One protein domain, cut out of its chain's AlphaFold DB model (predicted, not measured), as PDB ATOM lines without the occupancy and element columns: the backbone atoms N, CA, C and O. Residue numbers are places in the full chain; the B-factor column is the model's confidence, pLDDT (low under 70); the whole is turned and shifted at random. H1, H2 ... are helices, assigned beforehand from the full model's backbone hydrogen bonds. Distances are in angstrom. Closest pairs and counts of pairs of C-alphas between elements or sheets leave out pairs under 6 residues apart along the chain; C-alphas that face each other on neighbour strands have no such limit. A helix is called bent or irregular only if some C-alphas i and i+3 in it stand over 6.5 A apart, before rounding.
ATOM      1  N   LYS A  31     100.150  46.437  80.473       72.00
ATOM      2  CA  LYS A  31     100.610  47.735  79.939       72.00
ATOM      3  C   LYS A  31      99.451  48.639  79.508       72.00
ATOM      4  O   LYS A  31      99.553  49.862  79.649       72.00
ATOM      5  N   LYS A  32      98.357  48.078  78.978       72.94
ATOM      6  CA  LYS A  32      97.168  48.854  78.582       72.94
ATOM      7  C   LYS A  32      96.383  49.291  79.820       72.94
ATOM      8  O   LYS A  32      96.096  50.482  79.955       72.94
ATOM      9  N   VAL A  33      96.159  48.379  80.766       73.12
ATOM     10  CA  VAL A  33      95.468  48.660  82.039       73.12
ATOM     11  C   VAL A  33      96.222  49.710  82.868       73.12
ATOM     12  O   VAL A  33      95.633  50.692  83.326       73.12
ATOM     13  N   ALA A  34      97.552  49.614  82.966       78.31
ATOM     14  CA  ALA A  34      98.373  50.603  83.670       78.31
ATOM     15  C   ALA A  34      98.285  52.011  83.047       78.31
ATOM     16  O   ALA A  34      98.212  53.015  83.765       78.31
ATOM     17  N   LYS A  35      98.243  52.112  81.709       84.81
ATOM     18  CA  LYS A  35      98.060  53.391  81.000       84.81
ATOM     19  C   LYS A  35      96.676  53.994  81.260       84.81
ATOM     20  O   LYS A  35      96.587  55.208  81.455       84.81
ATOM     21  N   VAL A  36      95.619  53.178  81.296       84.19
ATOM     22  CA  VAL A  36      94.254  53.626  81.632       84.19
ATOM     23  C   VAL A  36      94.205  54.161  83.067       84.19
ATOM     24  O   VAL A  36      93.783  55.299  83.279       84.19
ATOM     25  N   ASN A  37      94.768  53.428  84.029       88.56
ATOM     26  CA  ASN A  37      94.827  53.844  85.434       88.56
ATOM     27  C   ASN A  37      95.641  55.136  85.629       88.56
ATOM     28  O   ASN A  37      95.268  56.007  86.418       88.56
ATOM     29  N   ARG A  38      96.733  55.323  84.875       91.25
ATOM     30  CA  ARG A  38      97.508  56.576  84.883       91.25
ATOM     31  C   ARG A  38      96.680  57.762  84.382       91.25
ATOM     32  O   ARG A  38      96.708  58.820  85.015       91.25
ATOM     33  N   LYS A  39      95.932  57.591  83.286       93.19
ATOM     34  CA  LYS A  39      95.026  58.627  82.758       93.19
ATOM     35  C   LYS A  39      93.934  58.972  83.771       93.19
ATOM     36  O   LYS A  39      93.713  60.152  84.036       93.19
ATOM     37  N   GLN A  40      93.317  57.973  84.402       94.81
ATOM     38  CA  GLN A  40      92.315  58.187  85.452       94.81
ATOM     39  C   GLN A  40      92.886  58.976  86.640       94.81
ATOM     40  O   GLN A  40      92.308  59.991  87.034       94.81
ATOM     41  N   ARG A  41      94.069  58.604  87.159       94.06
ATOM     42  CA  ARG A  41      94.744  59.362  88.231       94.06
ATOM     43  C   ARG A  41      95.046  60.800  87.817       94.06
ATOM     44  O   ARG A  41      94.887  61.714  88.622       94.06
ATOM     45  N   GLN A  42      95.463  61.025  86.573       95.56
ATOM     46  CA  GLN A  42      95.714  62.373  86.065       95.56
ATOM     47  C   GLN A  42      94.426  63.204  86.000       95.56
ATOM     48  O   GLN A  42      94.430  64.358  86.429       95.56
ATOM     49  N   ILE A  43      93.318  62.623  85.534       95.19
ATOM     50  CA  ILE A  43      92.004  63.281  85.505       95.19
ATOM     51  C   ILE A  43      91.548  63.632  86.924       95.19
ATOM     52  O   ILE A  43      91.094  64.752  87.158       95.19
ATOM     53  N   LEU A  44      91.706  62.721  87.887       96.50
ATOM     54  CA  LEU A  44      91.385  62.984  89.292       96.50
ATOM     55  C   LEU A  44      92.233  64.126  89.859       96.50
ATOM     56  O   LEU A  44      91.679  65.063  90.429       96.50
ATOM     57  N   ARG A  45      93.551  64.120  89.622       95.12
ATOM     58  CA  ARG A  45      94.442  65.224  90.023       95.12
ATOM     59  C   ARG A  45      94.001  66.555  89.422       95.12
ATOM     60  O   ARG A  45      93.935  67.550  90.134       95.12
ATOM     61  N   GLN A  46      93.639  66.580  88.140       93.62
ATOM     62  CA  GLN A  46      93.126  67.789  87.493       93.62
ATOM     63  C   GLN A  46      91.791  68.247  88.093       93.62
ATOM     64  O   GLN A  46      91.599  69.444  88.298       93.62
ATOM     65  N   LYS A  47      90.870  67.323  88.399       94.06
ATOM     66  CA  LYS A  47      89.592  67.638  89.057       94.06
ATOM     67  C   LYS A  47      89.815  68.229  90.450       94.06
ATOM     68  O   LYS A  47      89.238  69.271  90.751       94.06
ATOM     69  N   LEU A  48      90.672  67.613  91.266       95.44
ATOM     70  CA  LEU A  48      91.027  68.112  92.600       95.44
ATOM     71  C   LEU A  48      91.709  69.480  92.522       95.44
ATOM     72  O   LEU A  48      91.320  70.400  93.237       95.44
ATOM     73  N   TYR A  49      92.641  69.657  91.583       93.06
ATOM     74  CA  TYR A  49      93.278  70.946  91.337       93.06
ATOM     75  C   TYR A  49      92.249  72.027  90.980       93.06
ATOM     76  O   TYR A  49      92.228  73.087  91.605       93.06
ATOM     77  N   ARG A  50      91.330  71.751  90.045       90.19
ATOM     78  CA  ARG A  50      90.252  72.685  89.679       90.19
ATOM     79  C   ARG A  50      89.361  73.022  90.875       90.19
ATOM     80  O   ARG A  50      89.092  74.199  91.093       90.19
ATOM     81  N   LYS A  51      88.955  72.026  91.672       91.25
ATOM     82  CA  LYS A  51      88.169  72.243  92.899       91.25
ATOM     83  C   LYS A  51      88.913  73.142  93.892       91.25
ATOM     84  O   LYS A  51      88.342  74.128  94.348       91.25
ATOM     85  N   SER A  52      90.193  72.868  94.153       90.19
ATOM     86  CA  SER A  52      91.018  73.681  95.059       90.19
ATOM     87  C   SER A  52      91.173  75.124  94.569       90.19
ATOM     88  O   SER A  52      91.044  76.059  95.353       90.19
ATOM     89  N   LYS A  53      91.351  75.335  93.258       90.31
ATOM     90  CA  LYS A  53      91.449  76.676  92.668       90.31
ATOM     91  C   LYS A  53      90.139  77.446  92.745       90.31
ATOM     92  O   LYS A  53      90.166  78.649  92.982       90.31
ATOM     93  N   VAL A  54      89.001  76.776  92.579       87.56
ATOM     94  CA  VAL A  54      87.689  77.401  92.791       87.56
ATOM     95  C   VAL A  54      87.494  77.756  94.264       87.56
ATOM     96  O   VAL A  54      87.020  78.849  94.540       87.56
ATOM     97  N   ALA A  55      87.896  76.898  95.205       89.88
ATOM     98  CA  ALA A  55      87.823  77.206  96.635       89.88
ATOM     99  C   ALA A  55      88.692  78.424  97.007       89.88
ATOM    100  O   ALA A  55      88.190  79.354  97.627       89.88
ATOM    101  N   GLN A  56      89.942  78.478  96.534       89.62
ATOM    102  CA  GLN A  56      90.825  79.643  96.705       89.62
ATOM    103  C   GLN A  56      90.227  80.921  96.101       89.62
ATOM    104  O   GLN A  56      90.323  81.996  96.675       89.62
ATOM    105  N   ARG A  57      89.582  80.826  94.935       86.62
ATOM    106  CA  ARG A  57      88.881  81.973  94.346       86.62
ATOM    107  C   ARG A  57      87.690  82.387  95.190       86.62
ATOM    108  O   ARG A  57      87.526  83.570  95.438       86.62
ATOM    109  N   LYS A  58      86.877  81.434  95.646       89.94
ATOM    110  CA  LYS A  58      85.727  81.710  96.509       89.94
ATOM    111  C   LYS A  58      86.143  82.505  97.736       89.94
ATOM    112  O   LYS A  58      85.488  83.495  98.017       89.94
ATOM    113  N   THR A  59      87.228  82.130  98.413       90.62
ATOM    114  CA  THR A  59      87.693  82.867  99.596       90.62
ATOM    115  C   THR A  59      88.135  84.290  99.245       90.62
ATOM    116  O   THR A  59      87.683  85.233  99.886       90.62
ATOM    117  N   VAL A  60      88.927  84.468  98.182       89.31
ATOM    118  CA  VAL A  60      89.391  85.794  97.727       89.31
ATOM    119  C   VAL A  60      88.225  86.689  97.292       89.31
ATOM    120  O   VAL A  60      88.115  87.827  97.735       89.31
ATOM    121  N   PHE A  61      87.318  86.178  96.460       88.31
ATOM    122  CA  PHE A  61      86.170  86.942  95.971       88.31
ATOM    123  C   PHE A  61      85.106  87.170  97.045       88.31
ATOM    124  O   PHE A  61      84.427  88.185  96.995       88.31
ATOM    125  N   GLN A  62      84.944  86.269  98.022       89.88
ATOM    126  CA  GLN A  62      84.076  86.530  99.172       89.88
ATOM    127  C   GLN A  62      84.649  87.628 100.062       89.88
ATOM    128  O   GLN A  62      83.883  88.469 100.518       89.88
ATOM    129  N   ALA A  63      85.965  87.648 100.291       88.69
ATOM    130  CA  ALA A  63      86.611  88.744 101.007       88.69
ATOM    131  C   ALA A  63      86.416  90.076 100.261       88.69
ATOM    132  O   ALA A  63      85.920  91.029 100.852       88.69
ATOM    133  N   ALA A  64      86.669  90.101  98.949       87.62
ATOM    134  CA  ALA A  64      86.454  91.288  98.118       87.62
ATOM    135  C   ALA A  64      84.978  91.729  98.060       87.62
ATOM    136  O   ALA A  64      84.675  92.913  98.079       87.62
ATOM    137  N   ALA A  65      84.031  90.787  98.015       88.19
ATOM    138  CA  ALA A  65      82.606  91.116  98.006       88.19
ATOM    139  C   ALA A  65      82.115  91.649  99.362       88.19
ATOM    140  O   ALA A  65      81.121  92.369  99.402       88.19
ATOM    141  N   LYS A  66      82.780  91.294 100.470       89.69
ATOM    142  CA  LYS A  66      82.501  91.882 101.787       89.69
ATOM    143  C   LYS A  66      83.000  93.324 101.879       89.69
ATOM    144  O   LYS A  66      82.332  94.121 102.521       89.69
ATOM    145  N   SER A  67      84.125  93.643 101.235       88.88
ATOM    146  CA  SER A  67      84.704  94.992 101.218       88.88
ATOM    147  C   SER A  67      84.154  95.906 100.119       88.88
ATOM    148  O   SER A  67      84.520  97.069 100.087       88.88
ATOM    149  N   ALA A  68      83.353  95.391  99.185       89.31
ATOM    150  CA  ALA A  68      82.766  96.200  98.120       89.31
ATOM    151  C   ALA A  68      81.619  97.071  98.653       89.31
ATOM    152  O   ALA A  68      80.783  96.602  99.435       89.31
ATOM    153  N   ASP A  69      81.522  98.303  98.167       90.69
ATOM    154  CA  ASP A  69      80.505  99.251  98.624       90.69
ATOM    155  C   ASP A  69      79.212  99.113  97.808       90.69
ATOM    156  O   ASP A  69      78.107  99.102  98.361       90.69
ATOM    157  N   THR A  70      79.328  98.871  96.498       93.25
ATOM    158  CA  THR A  70      78.175  98.822  95.591       93.25
ATOM    159  C   THR A  70      77.587  97.412  95.433       93.25
ATOM    160  O   THR A  70      78.266  96.380  95.503       93.25
ATOM    161  N   LYS A  71      76.267  97.337  95.206       88.56
ATOM    162  CA  LYS A  71      75.567  96.064  94.940       88.56
ATOM    163  C   LYS A  71      76.017  95.436  93.615       88.56
ATOM    164  O   LYS A  71      76.088  94.210  93.514       88.56
ATOM    165  N   GLU A  72      76.344  96.264  92.627       88.75
ATOM    166  CA  GLU A  72      76.794  95.832  91.303       88.75
ATOM    167  C   GLU A  72      78.160  95.146  91.366       88.75
ATOM    168  O   GLU A  72      78.322  94.048  90.829       88.75
ATOM    169  N   GLU A  73      79.111  95.702  92.120       86.50
ATOM    170  CA  GLU A  73      80.414  95.071  92.354       86.50
ATOM    171  C   GLU A  73      80.282  93.748  93.104       86.50
ATOM    172  O   GLU A  73      80.896  92.750  92.723       86.50
ATOM    173  N   LYS A  74      79.421  93.683  94.128       89.69
ATOM    174  CA  LYS A  74      79.142  92.430  94.853       89.69
ATOM    175  C   LYS A  74      78.636  91.336  93.917       89.69
ATOM    176  O   LYS A  74      79.073  90.186  94.020       89.69
ATOM    177  N   LEU A  75      77.729  91.675  93.002       87.12
ATOM    178  CA  LEU A  75      77.206  90.740  92.004       87.12
ATOM    179  C   LEU A  75      78.277  90.341  90.984       87.12
ATOM    180  O   LEU A  75      78.433  89.149  90.705       87.12
ATOM    181  N   ALA A  76      79.066  91.296  90.490       86.44
ATOM    182  CA  ALA A  76      80.162  91.039  89.561       86.44
ATOM    183  C   ALA A  76      81.232  90.116  90.172       86.44
ATOM    184  O   ALA A  76      81.649  89.140  89.542       86.44
ATOM    185  N   LEU A  77      81.623  90.349  91.429       87.75
ATOM    186  CA  LEU A  77      82.583  89.524  92.168       87.75
ATOM    187  C   LEU A  77      82.035  88.114  92.435       87.75
ATOM    188  O   LEU A  77      82.757  87.128  92.267       87.75
ATOM    189  N   ARG A  78      80.741  87.983  92.765       85.56
ATOM    190  CA  ARG A  78      80.072  86.674  92.892       85.56
ATOM    191  C   ARG A  78      80.038  85.913  91.564       85.56
ATOM    192  O   ARG A  78      80.293  84.708  91.555       85.56
ATOM    193  N   ALA A  79      79.777  86.591  90.449       85.06
ATOM    194  CA  ALA A  79      79.798  85.981  89.119       85.06
ATOM    195  C   ALA A  79      81.223  85.565  88.697       85.06
ATOM    196  O   ALA A  79      81.421  84.503  88.096       85.06
ATOM    197  N   ALA A  80      82.236  86.354  89.063       84.12
ATOM    198  CA  ALA A  80      83.636  86.098  88.732       84.12
ATOM    199  C   ALA A  80      84.193  84.805  89.359       84.12
ATOM    200  O   ALA A  80      85.029  84.139  88.744       84.12
ATOM    201  N   VAL A  81      83.681  84.384  90.523       83.56
ATOM    202  CA  VAL A  81      84.037  83.111  91.187       83.56
ATOM    203  C   VAL A  81      83.863  81.902  90.267       83.56
ATOM    204  O   VAL A  81      84.713  81.006  90.241       83.56
ATOM    205  N   TYR A  82      82.749  81.863  89.534       77.88
ATOM    206  CA  TYR A  82      82.347  80.714  88.720       77.88
ATOM    207  C   TYR A  82      82.774  80.835  87.261       77.88
ATOM    208  O   TYR A  82      82.646  79.880  86.489       77.88
ATOM    209  N   ARG A  83      83.340  81.981  86.872       81.56
ATOM    210  CA  ARG A  83      83.859  82.171  85.526       81.56
ATOM    211  C   ARG A  83      85.032  81.217  85.309       81.56
ATOM    212  O   ARG A  83      86.007  81.195  86.072       81.56
ATOM    213  N   ARG A  84      84.923  80.387  84.263       71.94
ATOM    214  CA  ARG A  84      85.980  79.448  83.867       71.94
ATOM    215  C   ARG A  84      87.290  80.215  83.773       71.94
ATOM    216  O   ARG A  84      87.346  81.262  83.134       71.94
ATOM    217  N   TRP A  85      88.334  79.690  84.416       66.19
ATOM    218  CA  TRP A  85      89.681  80.202  84.214       66.19
ATOM    219  C   TRP A  85      90.043  79.959  82.755       66.19
ATOM    220  O   TRP A  85      90.432  78.856  82.380       66.19
TER     221      TRP A  85
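This is residues 31 to 85 of the 264 residues of an uncharacterized protein of Valsa mali var. pyri (UniProt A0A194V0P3). One long helix, H1, makes the length of a lopsided helical hairpin, and a much shorter helix, H2, folds back alongside its last part. The first half of the long helix, residues 31 to 49, sticks out as a bare arm. The printed part has 55 residues with two named helices, H1 then H2, and no named strand; its class is all helix. It is extended, with a radius of gyration of the C-alphas of 17.2 A, and its C-alphas span 58 by 14 by 9 A, a rod.

H1, residues 31 to 67, stands free over residues 31 to 49. H2, residues 71 to 82, follows after a tight link of 3 residues. H1 and H2 form a helical hairpin, two helices that touch and run opposite ways, at a shallow tilt of 11 degrees. H1 touches H2 with residues 54 to 66 alone; the closest C-alphas of the two helices are those of Ala 65 and Lys 74, 4.9 A apart. In H1 every O i to N i+4 pair is within hydrogen-bond range; in H2, 7 of 8 are.

H1 begins at C-alpha 31, at (100.610, 47.735, 79.939), and measures 54.2 A to C-alpha 67, at (84.704, 94.992, 101.218). H2 measures 17.9 A from its first to its last C-alpha and ends at C-alpha 82, at (82.347, 80.714, 88.720). Neither helix is bent.

The two C-alphas farthest apart are those of Lys 31 and Asp 69, 58.4 A. Without residues 31 to 49, the body of 36 residues spans 29 by 16 by 8 A. The printed part has no cut, and its one link between helices is tight. The mean pLDDT of the printed part is 87.6, and residue 85 alone is under 70.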